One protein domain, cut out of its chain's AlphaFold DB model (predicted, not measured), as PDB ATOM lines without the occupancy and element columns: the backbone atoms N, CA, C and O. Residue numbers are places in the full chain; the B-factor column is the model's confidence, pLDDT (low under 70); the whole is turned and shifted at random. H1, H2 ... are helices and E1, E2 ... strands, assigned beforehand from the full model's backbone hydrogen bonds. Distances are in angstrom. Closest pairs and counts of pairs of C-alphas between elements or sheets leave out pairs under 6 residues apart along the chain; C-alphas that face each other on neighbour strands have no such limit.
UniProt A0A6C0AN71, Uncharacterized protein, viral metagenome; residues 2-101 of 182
ATOM      1  N   ASP A   2     160.622 128.633 116.765       60.97
ATOM      2  CA  ASP A   2     161.437 129.676 117.416       60.97
ATOM      3  C   ASP A   2     162.955 129.568 117.199       60.97
ATOM      4  O   ASP A   2     163.628 130.587 117.049       60.97
ATOM      5  N   VAL A   3     163.509 128.353 117.106       63.47
ATOM      6  CA  VAL A   3     164.959 128.146 116.897       63.47
ATOM      7  C   VAL A   3     165.415 128.689 115.537       63.47
ATOM      8  O   VAL A   3     166.385 129.441 115.466       63.47
ATOM      9  N   VAL A   4     164.655 128.420 114.472       64.81
ATOM     10  CA  VAL A   4     164.969 128.868 113.102       64.81
ATOM     11  C   VAL A   4     164.902 130.397 112.981       64.81
ATOM     12  O   VAL A   4     165.768 131.025 112.365       64.81
ATOM     13  N   LEU A   5     163.914 131.030 113.628       62.81
ATOM     14  CA  LEU A   5     163.825 132.492 113.710       62.81
ATOM     15  C   LEU A   5     165.003 133.087 114.500       62.81
ATOM     16  O   LEU A   5     165.506 134.158 114.147       62.81
ATOM     17  N   SER A   6     165.483 132.397 115.539       70.00
ATOM     18  CA  SER A   6     166.642 132.831 116.326       70.00
ATOM     19  C   SER A   6     167.948 132.800 115.514       70.00
ATOM     20  O   SER A   6     168.687 133.790 115.507       70.00
ATOM     21  N   GLU A   7     168.184 131.740 114.735       75.75
ATOM     22  CA  GLU A   7     169.374 131.588 113.888       75.75
ATOM     23  C   GLU A   7     169.384 132.596 112.737       75.75
ATOM     24  O   GLU A   7     170.396 133.253 112.478       75.75
ATOM     25  N   THR A   8     168.224 132.815 112.114       81.69
ATOM     26  CA  THR A   8     168.055 133.811 111.045       81.69
ATOM     27  C   THR A   8     168.396 135.220 111.540       81.69
ATOM     28  O   THR A   8     169.086 135.990 110.864       81.69
ATOM     29  N   ASN A   9     167.976 135.565 112.760       85.94
ATOM     30  CA  ASN A   9     168.286 136.858 113.373       85.94
ATOM     31  C   ASN A   9     169.771 137.007 113.733       85.94
ATOM     32  O   ASN A   9     170.329 138.100 113.596       85.94
ATOM     33  N   VAL A  10     170.436 135.929 114.159       90.44
ATOM     34  CA  VAL A  10     171.892 135.918 114.364       90.44
ATOM     35  C   VAL A  10     172.618 136.175 113.044       90.44
ATOM     36  O   VAL A  10     173.419 137.109 112.978       90.44
ATOM     37  N   MET A  11     172.288 135.436 111.981       92.44
ATOM     38  CA  MET A  11     172.909 135.613 110.664       92.44
ATOM     39  C   MET A  11     172.694 137.020 110.104       92.44
ATOM     40  O   MET A  11     173.632 137.641 109.609       92.44
ATOM     41  N   LYS A  12     171.498 137.592 110.272       94.81
ATOM     42  CA  LYS A  12     171.219 138.979 109.873       94.81
ATOM     43  C   LYS A  12     172.123 139.985 110.589       94.81
ATOM     44  O   LYS A  12     172.587 140.939 109.969       94.81
ATOM     45  N   ARG A  13     172.388 139.798 111.887       94.88
ATOM     46  CA  ARG A  13     173.293 140.672 112.657       94.88
ATOM     47  C   ARG A  13     174.750 140.524 112.219       94.88
ATOM     48  O   ARG A  13     175.437 141.538 112.141       94.88
ATOM     49  N   LYS A  14     175.181 139.303 111.889       96.12
ATOM     50  CA  LYS A  14     176.507 139.017 111.319       96.12
ATOM     51  C   LYS A  14     176.691 139.636 109.932       96.12
ATOM     52  O   LYS A  14     177.692 140.280 109.668       96.12
ATOM     53  N   LEU A  15     175.692 139.542 109.056       96.44
ATOM     54  CA  LEU A  15     175.749 140.195 107.743       96.44
ATOM     55  C   LEU A  15     175.848 141.716 107.883       96.44
ATOM     56  O   LEU A  15     176.682 142.349 107.243       96.44
ATOM     57  N   LYS A  16     175.054 142.308 108.781       96.25
ATOM     58  CA  LYS A  16     175.107 143.749 109.060       96.25
ATOM     59  C   LYS A  16     176.444 144.217 109.620       96.25
ATOM     60  O   LYS A  16     176.800 145.368 109.404       96.25
ATOM     61  N   SER A  17     177.176 143.363 110.333       96.69
ATOM     62  CA  SER A  17     178.518 143.706 110.800       96.69
ATOM     63  C   SER A  17     179.566 143.692 109.693       96.69
ATOM     64  O   SER A  17     180.690 144.091 109.949       96.69
ATOM     65  N   LEU A  18     179.241 143.216 108.492       95.06
ATOM     66  CA  LEU A  18     180.139 143.241 107.335       95.06
ATOM     67  C   LEU A  18     179.737 144.318 106.326       95.06
ATOM     68  O   LEU A  18     180.593 144.876 105.651       95.06
ATOM     69  N   THR A  19     178.438 144.601 106.212       95.25
ATOM     70  CA  THR A  19     177.899 145.458 105.148       95.25
ATOM     71  C   THR A  19     177.585 146.880 105.590       95.25
ATOM     72  O   THR A  19     177.600 147.792 104.764       95.25
ATOM     73  N   GLU A  20     177.282 147.109 106.869       95.69
ATOM     74  CA  GLU A  20     176.992 148.454 107.352       95.69
ATOM     75  C   GLU A  20     178.286 149.209 107.690       95.69
ATOM     76  O   GLU A  20     179.224 148.647 108.258       95.69
ATOM     77  N   ARG A  21     178.324 150.515 107.390       95.06
ATOM     78  CA  ARG A  21     179.452 151.382 107.756       95.06
ATOM     79  C   ARG A  21     179.508 151.530 109.277       95.06
ATOM     80  O   ARG A  21     178.692 152.235 109.867       95.06
ATOM     81  N   ILE A  22     180.465 150.850 109.889       96.94
ATOM     82  CA  ILE A  22     180.788 150.923 111.311       96.94
ATOM     83  C   ILE A  22     182.253 151.355 111.394       96.94
ATOM     84  O   ILE A  22     183.083 150.826 110.654       96.94
ATOM     85  N   LEU A  23     182.559 152.339 112.237       94.62
ATOM     86  CA  LEU A  23     183.903 152.907 112.357       94.62
ATOM     87  C   LEU A  23     184.412 152.762 113.785       94.62
ATOM     88  O   LEU A  23     183.674 153.012 114.735       94.62
ATOM     89  N   PHE A  24     185.680 152.398 113.932       94.75
ATOM     90  CA  PHE A  24     186.383 152.466 115.207       94.75
ATOM     91  C   PHE A  24     186.875 153.898 115.405       94.75
ATOM     92  O   PHE A  24     187.587 154.410 114.547       94.75
ATOM     93  N   ILE A  25     186.454 154.536 116.495       92.94
ATOM     94  CA  ILE A  25     186.746 155.944 116.773       92.94
ATOM     95  C   ILE A  25     187.944 156.063 117.701       92.94
ATOM     96  O   ILE A  25     188.913 156.727 117.357       92.94
ATOM     97  N   ASP A  26     187.884 155.400 118.852       84.94
ATOM     98  CA  ASP A  26     188.940 155.483 119.855       84.94
ATOM     99  C   ASP A  26     188.892 154.280 120.800       84.94
ATOM    100  O   ASP A  26     187.942 153.488 120.793       84.94
ATOM    101  N   SER A  27     189.906 154.150 121.645       86.75
ATOM    102  CA  SER A  27     189.937 153.180 122.723       86.75
ATOM    103  C   SER A  27     190.804 153.633 123.892       86.75
ATOM    104  O   SER A  27     191.814 154.315 123.712       86.75
ATOM    105  N   TYR A  28     190.459 153.165 125.089       82.62
ATOM    106  CA  TYR A  28     191.125 153.522 126.333       82.62
ATOM    107  C   TYR A  28     191.143 152.360 127.335       82.62
ATOM    108  O   TYR A  28     190.229 151.531 127.370       82.62
ATOM    109  N   LEU A  29     192.197 152.305 128.151       84.19
ATOM    110  CA  LEU A  29     192.365 151.302 129.203       84.19
ATOM    111  C   LEU A  29     191.626 151.725 130.478       84.19
ATOM    112  O   LEU A  29     191.657 152.891 130.870       84.19
ATOM    113  N   ILE A  30     190.980 150.761 131.130       83.44
ATOM    114  CA  ILE A  30     190.469 150.879 132.496       83.44
ATOM    115  C   ILE A  30     191.416 150.110 133.406       83.44
ATOM    116  O   ILE A  30     191.739 148.957 133.118       83.44
ATOM    117  N   TYR A  31     191.816 150.734 134.507       78.50
ATOM    118  CA  TYR A  31     192.662 150.121 135.522       78.50
ATOM    119  C   TYR A  31     191.872 149.875 136.803       78.50
ATOM    120  O   TYR A  31     191.020 150.684 137.177       78.50
ATOM    121  N   ASP A  32     192.181 148.776 137.480       77.94
ATOM    122  CA  ASP A  32     191.663 148.493 138.812       77.94
ATOM    123  C   ASP A  32     192.419 149.278 139.904       77.94
ATOM    124  O   ASP A  32     193.352 150.047 139.648       77.94
ATOM    125  N   LYS A  33     192.026 149.064 141.165       77.06
ATOM    126  CA  LYS A  33     192.660 149.703 142.333       77.06
ATOM    127  C   LYS A  33     194.128 149.304 142.522       77.06
ATOM    128  O   LYS A  33     194.877 150.059 143.137       77.06
ATOM    129  N   SER A  34     194.529 148.136 142.024       66.69
ATOM    130  CA  SER A  34     195.906 147.632 142.028       66.69
ATOM    131  C   SER A  34     196.719 148.084 140.814       66.69
ATOM    132  O   SER A  34     197.885 147.705 140.698       66.69
ATOM    133  N   ASN A  35     196.155 148.941 139.954       60.69
ATOM    134  CA  ASN A  35     196.806 149.484 138.765       60.69
ATOM    135  C   ASN A  35     197.111 148.417 137.688       60.69
ATOM    136  O   ASN A  35     197.973 148.624 136.828       60.69
ATOM    137  N   SER A  36     196.394 147.289 137.715       68.81
ATOM    138  CA  SER A  36     196.318 146.319 136.618       68.81
ATOM    139  C   SER A  36     195.214 146.703 135.637       68.81
ATOM    140  O   SER A  36     194.237 147.350 136.006       68.81
ATOM    141  N   VAL A  37     195.377 146.334 134.362       79.38
ATOM    142  CA  VAL A  37     194.360 146.581 133.330       79.38
ATOM    143  C   VAL A  37     193.137 145.706 133.617       79.38
ATOM    144  O   VAL A  37     193.199 144.493 133.445       79.38
ATOM    145  N   GLU A  38     192.030 146.329 134.020       87.69
ATOM    146  CA  GLU A  38     190.740 145.671 134.265       87.69
ATOM    147  C   GLU A  38     190.008 145.402 132.944       87.69
ATOM    148  O   GLU A  38     189.410 144.348 132.740       87.69
ATOM    149  N   ALA A  39     190.021 146.378 132.034       93.44
ATOM    150  CA  ALA A  39     189.260 146.310 130.797       93.44
ATOM    151  C   ALA A  39     189.805 147.269 129.739       93.44
ATOM    152  O   ALA A  39     190.516 148.228 130.035       93.44
ATOM    153  N   VAL A  40     189.367 147.063 128.504       93.50
ATOM    154  CA  VAL A  40     189.496 148.022 127.412       93.50
ATOM    155  C   VAL A  40     188.117 148.528 127.036       93.50
ATOM    156  O   VAL A  40     187.182 147.746 126.851       93.50
ATOM    157  N   LYS A  41     187.981 149.842 126.887       95.56
ATOM    158  CA  LYS A  41     186.802 150.445 126.278       95.56
ATOM    159  C   LYS A  41     187.123 150.940 124.884       95.56
ATOM    160  O   LYS A  41     188.148 151.573 124.669       95.56
ATOM    161  N   CYS A  42     186.226 150.666 123.949       96.19
ATOM    162  CA  CYS A  42     186.344 151.071 122.554       96.19
ATOM    163  C   CYS A  42     185.111 151.876 122.155       96.19
ATOM    164  O   CYS A  42     183.981 151.437 122.375       96.19
ATOM    165  N   GLN A  43     185.315 153.024 121.527       96.06
ATOM    166  CA  GLN A  43     184.258 153.822 120.930       96.06
ATOM    167  C   GLN A  43     184.084 153.443 119.462       96.06
ATOM    168  O   GLN A  43     185.042 153.389 118.690       96.06
ATOM    169  N   ILE A  44     182.842 153.175 119.077       96.69
ATOM    170  CA  ILE A  44     182.467 152.750 117.734       96.69
ATOM    171  C   ILE A  44     181.322 153.623 117.236       96.69
ATOM    172  O   ILE A  44     180.300 153.755 117.903       96.69
ATOM    173  N   LEU A  45     181.453 154.170 116.032       96.75
ATOM    174  CA  LEU A  45     180.373 154.869 115.349       96.75
ATOM    175  C   LEU A  45     179.572 153.870 114.511       96.75
ATOM    176  O   LEU A  45     180.113 153.221 113.615       96.75
ATOM    177  N   GLY A  46     178.281 153.732 114.805       94.62
ATOM    178  CA  GLY A  46     177.374 152.909 114.009       94.62
ATOM    179  C   GLY A  46     176.894 153.614 112.736       94.62
ATOM    180  O   GLY A  46     176.985 154.828 112.599       94.62
ATOM    181  N   SER A  47     176.253 152.856 111.847       91.38
ATOM    182  CA  SER A  47     175.733 153.320 110.545       91.38
ATOM    183  C   SER A  47     174.699 154.449 110.590       91.38
ATOM    184  O   SER A  47     174.398 155.055 109.568       91.38
ATOM    185  N   ARG A  48     174.142 154.731 111.770       92.38
ATOM    186  CA  ARG A  48     173.198 155.831 112.027       92.38
ATOM    187  C   ARG A  48     173.857 157.022 112.732       92.38
ATOM    188  O   ARG A  48     173.153 157.822 113.332       92.38
ATOM    189  N   ASN A  49     175.188 157.098 112.716       91.06
ATOM    190  CA  ASN A  49     175.995 158.115 113.396       91.06
ATOM    191  C   ASN A  49     175.787 158.185 114.919       91.06
ATOM    192  O   ASN A  49     176.039 159.213 115.540       91.06
ATOM    193  N   PHE A  50     175.362 157.081 115.536       96.19
ATOM    194  CA  PHE A  50     175.364 156.950 116.989       96.19
ATOM    195  C   PHE A  50     176.687 156.361 117.456       96.19
ATOM    196  O   PHE A  50     177.143 155.349 116.913       96.19
ATOM    197  N   LEU A  51     177.272 156.983 118.476       96.50
ATOM    198  CA  LEU A  51     178.446 156.467 119.157       96.50
ATOM    199  C   LEU A  51     178.019 155.385 120.153       96.50
ATOM    200  O   LEU A  51     177.103 155.579 120.953       96.50
ATOM    201  N   TYR A  52     178.691 154.245 120.098       97.50
ATOM    202  CA  TYR A  52     178.507 153.128 121.006       97.50
ATOM    203  C   TYR A  52     179.836 152.781 121.658       97.50
ATOM    204  O   TYR A  52     180.868 152.689 121.003       97.50
ATOM    205  N   GLU A  53     179.790 152.522 122.952       97.88
ATOM    206  CA  GLU A  53     180.898 151.950 123.700       97.88
ATOM    207  C   GLU A  53     180.843 150.417 123.679       97.88
ATOM    208  O   GLU A  53     179.776 149.830 123.918       97.88
ATOM    209  N   LEU A  54     181.987 149.783 123.409       97.75
ATOM    210  CA  LEU A  54     182.283 148.401 123.772       97.75
ATOM    211  C   LEU A  54     183.148 148.380 125.032       97.75
ATOM    212  O   LEU A  54     184.138 149.100 125.077       97.75
ATOM    213  N   LYS A  55     182.824 147.530 126.010       97.31
ATOM    214  CA  LYS A  55     183.724 147.165 127.119       97.31
ATOM    215  C   LYS A  55     184.179 145.729 126.894       97.31
ATOM    216  O   LYS A  55     183.321 144.853 126.808       97.31
ATOM    217  N   ILE A  56     185.485 145.501 126.808       97.31
ATOM    218  CA  ILE A  56     186.119 144.188 126.645       97.31
ATOM    219  C   ILE A  56     186.967 143.933 127.886       97.31
ATOM    220  O   ILE A  56     187.721 144.815 128.286       97.31
ATOM    221  N   TRP A  57     186.835 142.772 128.513       96.12
ATOM    222  CA  TRP A  57     187.606 142.430 129.709       96.12
ATOM    223  C   TRP A  57     187.906 140.936 129.756       96.12
ATOM    224  O   TRP A  57     187.240 140.137 129.093       96.12
ATOM    225  N   LYS A  58     188.911 140.585 130.551       94.12
ATOM    226  CA  LYS A  58     189.316 139.213 130.846       94.12
ATOM    227  C   LYS A  58     188.824 138.857 132.249       94.12
ATOM    228  O   LYS A  58     188.949 139.687 133.146       94.12
ATOM    229  N   ASP A  59     188.205 137.692 132.422       92.81
ATOM    230  CA  ASP A  59     187.864 137.174 133.756       92.81
ATOM    231  C   ASP A  59     189.014 136.357 134.371       92.81
ATOM    232  O   ASP A  59     190.036 136.125 133.725       92.81
ATOM    233  N   ASP A  60     188.839 135.906 135.616       89.81
ATOM    234  CA  ASP A  60     189.855 135.145 136.361       89.81
ATOM    235  C   ASP A  60     190.236 133.808 135.694       89.81
ATOM    236  O   ASP A  60     191.294 133.253 135.975       89.81
ATOM    237  N   ASN A  61     189.390 133.298 134.792       92.19
ATOM    238  CA  ASN A  61     189.609 132.063 134.039       92.19
ATOM    239  C   ASN A  61     190.149 132.337 132.622       92.19
ATOM    240  O   ASN A  61     190.042 131.476 131.746       92.19
ATOM    241  N   SER A  62     190.673 133.538 132.369       89.19
ATOM    242  CA  SER A  62     191.167 133.989 131.063       89.19
ATOM    243  C   SER A  62     190.118 134.018 129.942       89.19
ATOM    244  O   SER A  62     190.472 134.110 128.763       89.19
ATOM    245  N   ASN A  63     188.817 134.000 130.259       94.62
ATOM    246  CA  ASN A  63     187.785 134.155 129.236       94.62
ATOM    247  C   ASN A  63     187.613 135.626 128.869       94.62
ATOM    248  O   ASN A  63     187.521 136.500 129.737       94.62
ATOM    249  N   ILE A  64     187.497 135.890 127.567       96.69
ATOM    250  CA  ILE A  64     187.289 137.241 127.053       96.69
ATOM    251  C   ILE A  64     185.801 137.537 126.921       96.69
ATOM    252  O   ILE A  64     185.062 136.912 126.155       96.69
ATOM    253  N   HIS A  65     185.375 138.569 127.635       95.88
ATOM    254  CA  HIS A  65     184.013 139.072 127.626       95.88
ATOM    255  C   HIS A  65     183.936 140.400 126.894       95.88
ATOM    256  O   HIS A  65     184.879 141.189 126.887       95.88
ATOM    257  N   CYS A  66     182.789 140.662 126.270       96.25
ATOM    258  CA  CYS A  66     182.550 141.917 125.578       96.25
ATOM    259  C   CYS A  66     181.080 142.310 125.631       96.25
ATOM    260  O   CYS A  66     180.204 141.523 125.266       96.25
ATOM    261  N   ASN A  67     180.827 143.554 126.030       95.69
ATOM    262  CA  ASN A  67     179.501 144.157 126.052       95.69
ATOM    263  C   ASN A  67     179.465 145.407 125.189       95.69
ATOM    264  O   ASN A  67     180.438 146.152 125.123       95.69
ATOM    265  N   CYS A  68     178.310 145.668 124.581       97.50
ATOM    266  CA  CYS A  68     178.063 146.876 123.809       97.50
ATOM    267  C   CYS A  68     176.921 147.687 124.426       97.50
ATOM    268  O   CYS A  68     175.879 147.149 124.792       97.50
ATOM    269  N   SER A  69     177.074 149.005 124.454       97.50
ATOM    270  CA  SER A  69     176.027 149.946 124.884       97.50
ATOM    271  C   SER A  69     174.805 149.999 123.951       97.50
ATOM    272  O   SER A  69     173.751 150.504 124.343       97.50
ATOM    273  N   CYS A  70     174.894 149.467 122.726       96.38
ATOM    274  CA  CYS A  70     173.782 149.509 121.776       96.38
ATOM    275  C   CYS A  70     172.554 148.710 122.270       96.38
ATOM    276  O   CYS A  70     172.730 147.695 122.948       96.38
ATOM    277  N   PRO A  71     171.325 149.074 121.850       94.44
ATOM    278  CA  PRO A  71     170.089 148.443 122.330       94.44
ATOM    279  C   PRO A  71     170.033 146.917 122.185       94.44
ATOM    280  O   PRO A  71     169.439 146.233 123.017       94.44
ATOM    281  N   ASP A  72     170.660 146.361 121.143       92.12
ATOM    282  CA  ASP A  72     170.704 144.908 120.940       92.12
ATOM    283  C   ASP A  72     171.434 144.184 122.075       92.12
ATOM    284  O   ASP A  72     171.001 143.114 122.498       92.12
ATOM    285  N   SER A  73     172.514 144.769 122.589       92.69
ATOM    286  CA  SER A  73     173.317 144.166 123.653       92.69
ATOM    287  C   SER A  73     172.856 144.626 125.033       92.69
ATOM    288  O   SER A  73     172.645 143.789 125.908       92.69
ATOM    289  N   SER A  74     172.605 145.924 125.223       92.31
ATOM    290  CA  SER A  74     172.251 146.477 126.532       92.31
ATOM    291  C   SER A  74     170.849 146.072 126.995       92.31
ATOM    292  O   SER A  74     170.705 145.600 128.127       92.31
ATOM    293  N   LEU A  75     169.841 146.184 126.119       89.88
ATOM    294  CA  LEU A  75     168.437 145.895 126.439       89.88
ATOM    295  C   LEU A  75     168.053 144.453 126.109       89.88
ATOM    296  O   LEU A  75     167.467 143.763 126.934       89.88
ATOM    297  N   ARG A  76     168.398 143.982 124.904       88.88
ATOM    298  CA  ARG A  76     167.955 142.663 124.416       88.88
ATOM    299  C   ARG A  76     168.900 141.518 124.778       88.88
ATOM    300  O   ARG A  76     168.621 140.390 124.387       88.88
ATOM    301  N   LYS A  77     170.027 141.808 125.444       89.50
ATOM    302  CA  LYS A  77     171.063 140.835 125.847       89.50
ATOM    303  C   LYS A  77     171.540 139.923 124.707       89.50
ATOM    304  O   LYS A  77     171.960 138.794 124.927       89.50
ATOM    305  N   ASN A  78     171.493 140.421 123.473       88.81
ATOM    306  CA  ASN A  78     171.958 139.712 122.292       88.81
ATOM    307  C   ASN A  78     173.384 140.133 121.929       88.81
ATOM    308  O   ASN A  78     173.775 141.288 122.111       88.81
ATOM    309  N   LYS A  79     174.127 139.238 121.270       91.50
ATOM    310  CA  LYS A  79     175.312 139.660 120.516       91.50
ATOM    311  C   LYS A  79     174.879 140.589 119.385       91.50
ATOM    312  O   LYS A  79     173.992 140.258 118.593       91.50
ATOM    313  N   CYS A  80     175.474 141.775 119.344       95.62
ATOM    314  CA  CYS A  80     175.123 142.811 118.386       95.62
ATOM    315  C   CYS A  80     176.114 142.852 117.219       95.62
ATOM    316  O   CYS A  80     177.245 142.374 117.311       95.62
ATOM    317  N   LYS A  81     175.703 143.504 116.129       96.56
ATOM    318  CA  LYS A  81     176.561 143.730 114.959       96.56
ATOM    319  C   LYS A  81     177.866 144.468 115.292       96.56
ATOM    320  O   LYS A  81     178.856 144.238 114.620       96.56
ATOM    321  N   HIS A  82     177.896 145.322 116.322       97.44
ATOM    322  CA  HIS A  82     179.112 146.061 116.692       97.44
ATOM    323  C   HIS A  82     180.176 145.144 117.307       97.44
ATOM    324  O   HIS A  82     181.352 145.298 117.000       97.44
ATOM    325  N   ILE A  83     179.765 144.158 118.115       97.12
ATOM    326  CA  ILE A  83     180.674 143.147 118.678       97.12
ATOM    327  C   ILE A  83     181.216 142.258 117.557       97.12
ATOM    328  O   ILE A  83     182.421 142.037 117.486       97.12
ATOM    329  N   TYR A  84     180.346 141.805 116.649       97.62
ATOM    330  CA  TYR A  84     180.762 141.026 115.481       97.62
ATOM    331  C   TYR A  84     181.729 141.801 114.580       97.62
ATOM    332  O   TYR A  84     182.753 141.258 114.177       97.62
ATOM    333  N   TRP A  85     181.435 143.078 114.318       97.94
ATOM    334  CA  TRP A  85     182.293 143.953 113.523       97.94
ATOM    335  C   TRP A  85     183.660 144.099 114.189       97.94
ATOM    336  O   TRP A  85     184.678 143.853 113.550       97.94
ATOM    337  N   PHE A  86     183.692 144.410 115.489       97.31
ATOM    338  CA  PHE A  86     184.941 144.548 116.233       97.31
ATOM    339  C   PHE A  86     185.767 143.261 116.194       97.31
ATOM    340  O   PHE A  86     186.951 143.313 115.878       97.31
ATOM    341  N   GLY A  87     185.138 142.110 116.449       96.75
ATOM    342  CA  GLY A  87     185.805 140.812 116.407       96.75
ATOM    343  C   GLY A  87     186.457 140.531 115.064       96.75
ATOM    344  O   GLY A  87     187.637 140.200 115.007       96.75
ATOM    345  N   THR A  88     185.719 140.741 113.972       95.56
ATOM    346  CA  THR A  88     186.259 140.591 112.617       95.56
ATOM    347  C   THR A  88     187.417 141.556 112.354       95.56
ATOM    348  O   THR A  88     188.431 141.137 111.810       95.56
ATOM    349  N   GLN A  89     187.293 142.829 112.742       94.19
ATOM    350  CA  GLN A  89     188.279 143.858 112.396       94.19
ATOM    351  C   GLN A  89     189.537 143.847 113.266       94.19
ATOM    352  O   GLN A  89     190.603 144.236 112.796       94.19
ATOM    353  N   LYS A  90     189.423 143.480 114.545       93.25
ATOM    354  CA  LYS A  90     190.527 143.586 115.509       93.25
ATOM    355  C   LYS A  90     191.105 142.240 115.904       93.25
ATOM    356  O   LYS A  90     192.308 142.165 116.106       93.25
ATOM    357  N   PHE A  91     190.279 141.201 116.003       92.69
ATOM    358  CA  PHE A  91     190.710 139.879 116.468       92.69
ATOM    359  C   PHE A  91     190.717 138.827 115.351       92.69
ATOM    360  O   PHE A  91     191.109 137.694 115.589       92.69
ATOM    361  N   GLY A  92     190.244 139.158 114.144       93.44
ATOM    362  CA  GLY A  92     190.108 138.208 113.034       93.44
ATOM    363  C   GLY A  92     188.972 137.189 113.202       93.44
ATOM    364  O   GLY A  92     188.671 136.446 112.272       93.44
ATOM    365  N   PHE A  93     188.278 137.187 114.345       94.94
ATOM    366  CA  PHE A  93     187.189 136.263 114.649       94.94
ATOM    367  C   PHE A  93     185.906 137.012 114.969       94.94
ATOM    368  O   PHE A  93     185.822 137.758 115.942       94.94
ATOM    369  N   MET A  94     184.860 136.758 114.186       94.94
ATOM    370  CA  MET A  94     183.565 137.404 114.387       94.94
ATOM    371  C   MET A  94     182.935 137.031 115.736       94.94
ATOM    372  O   MET A  94     182.469 137.897 116.474       94.94
ATOM    373  N   ASP A  95     182.892 135.739 116.067       93.06
ATOM    374  CA  ASP A  95     182.252 135.272 117.293       93.06
ATOM    375  C   ASP A  95     183.202 135.351 118.488       93.06
ATOM    376  O   ASP A  95     184.245 134.702 118.504       93.06
ATOM    377  N   SER A  96     182.763 136.036 119.550       92.44
ATOM    378  CA  SER A  96     183.574 136.226 120.763       92.44
ATOM    379  C   SER A  96     183.987 134.950 121.501       92.44
ATOM    380  O   SER A  96     184.843 135.004 122.366       92.44
ATOM    381  N   LYS A  97     183.411 133.791 121.157       92.62
ATOM    382  CA  LYS A  97     183.824 132.494 121.721       92.62
ATOM    383  C   LYS A  97     185.218 132.048 121.259       92.62
ATOM    384  O   LYS A  97     185.774 131.130 121.837       92.62
ATOM    385  N   TYR A  98     185.735 132.657 120.192       95.00
ATOM    386  CA  TYR A  98     187.080 132.409 119.672       95.00
ATOM    387  C   TYR A  98     188.079 133.483 120.115       95.00
ATOM    388  O   TYR A  98     189.221 133.477 119.669       95.00
ATOM    389  N   TRP A  99     187.652 134.448 120.933       95.56
ATOM    390  CA  TRP A  99     188.534 135.498 121.425       95.56
ATOM    391  C   TRP A  99     189.347 134.935 122.585       95.56
ATOM    392  O   TRP A  99     188.788 134.593 123.625       95.56
ATOM    393  N   THR A 100     190.651 134.808 122.377       93.44
ATOM    394  CA  THR A 100     191.590 134.269 123.359       93.44
ATOM    395  C   THR A 100     192.247 135.392 124.153       93.44
ATOM    396  O   THR A 100     192.275 136.546 123.720       93.44
ATOM    397  N   GLU A 101     192.814 135.038 125.305       90.12
ATOM    398  CA  GLU A 101     193.692 135.922 126.075       90.12
ATOM    399  C   GLU A 101     194.823 136.493 125.216       90.12
ATOM    400  O   GLU A 101     195.050 137.696 125.249       90.12
TER     401      GLU A 101
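Overview. This is residues 2 to 101 of the 182 residues of an uncharacterized protein of viral metagenome (UniProt A0A6C0AN71). A twisted slab of four antiparallel strands has the helix H3 laid slantwise over one face, and the other face is bare. The longer helix H1 meets H3 with its residues 13 to 18 and sticks out at one end with residues 2 to 9, while the hairpin E1 and E2 reaches to the opposite end of the longest axis; the small H2 sits by the end of E4. The printed part has 100 residues, with three named helices and four named strands in the order H1, E1, E2, E3, E4, H2, H3, and the sheet runs E1, E2, E3, E4. The class is mixed, helices and strands; the whole is compact, with a radius of gyration of the C-alphas of 14.0 A and spans of 45 by 31 by 26 A.

Along the chain. In the sheet, E1 is residues 23 to 31, 24.9 A from first to last C-alpha, beginning at (183.903, 152.907, 112.357). E2 is residues 37 to 45, 24.2 A, E3 residues 51 to 58, 23.5 A, and E4 residues 64 to 68, 13.7 A. H3, residues 81 to 91, measures 14.7 A and ends at (190.710, 139.879, 116.468). H2 is residues 71 to 74, 5.1 A. H1, residues 2 to 19, measures 25.9 A and begins at (161.437, 129.676, 117.416).

Arrangement. E1 to E4 form a meander, each strand the antiparallel neighbour of the one before, with E1 and E4 as edge strands. In the hairpin E1 and E2, N 28 and O 41 are 2.8 A apart, within hydrogen-bond range. So are N 42 and O 54 in the hairpin E2 and E3, at 2.8 A, and N 65 and O 57 in the hairpin E3 and E4, at 2.8 A. With H3 on one face, the sheet makes two layers, a helix over a sheet. The height of H3 over the sheet is 8.2 A; it lies over E3 and, only just, with 3 of its C-alphas, over E2. It runs slantwise to the strands, at 54 degrees to E3 on the local plane. The closest C-alphas of E4 and H3 are those of Cys 68 and Ile 83, 6.9 A apart. H2 only grazes the sheet, with residues 71 to 74; its closest C-alpha to E4 is that of Ser 74, 6.4 A from that of Cys 68. H1 touches H3 with residues 13 to 18 alone, the C-alphas of Ser 17 and Lys 81 being the closest at 4.6 A; the two run the same way at a steep tilt of 56 degrees. H1 is not on the sheet and is apart from H2. Each O i to N i+4 pair is within hydrogen-bond range in H3 and 13 of 14 are in H1; H2 is too short for such a pair.

Size, cuts and confidence. The two C-alphas farthest apart are those of Val 4 and Ser 34, at 46.3 A. The printed part has no cut. The link H2 to H3 is short, the others between named elements are tight, and no link is long. The mean pLDDT of the printed part is 90.5; residues 2 to 5 and 34 to 36 are under 70.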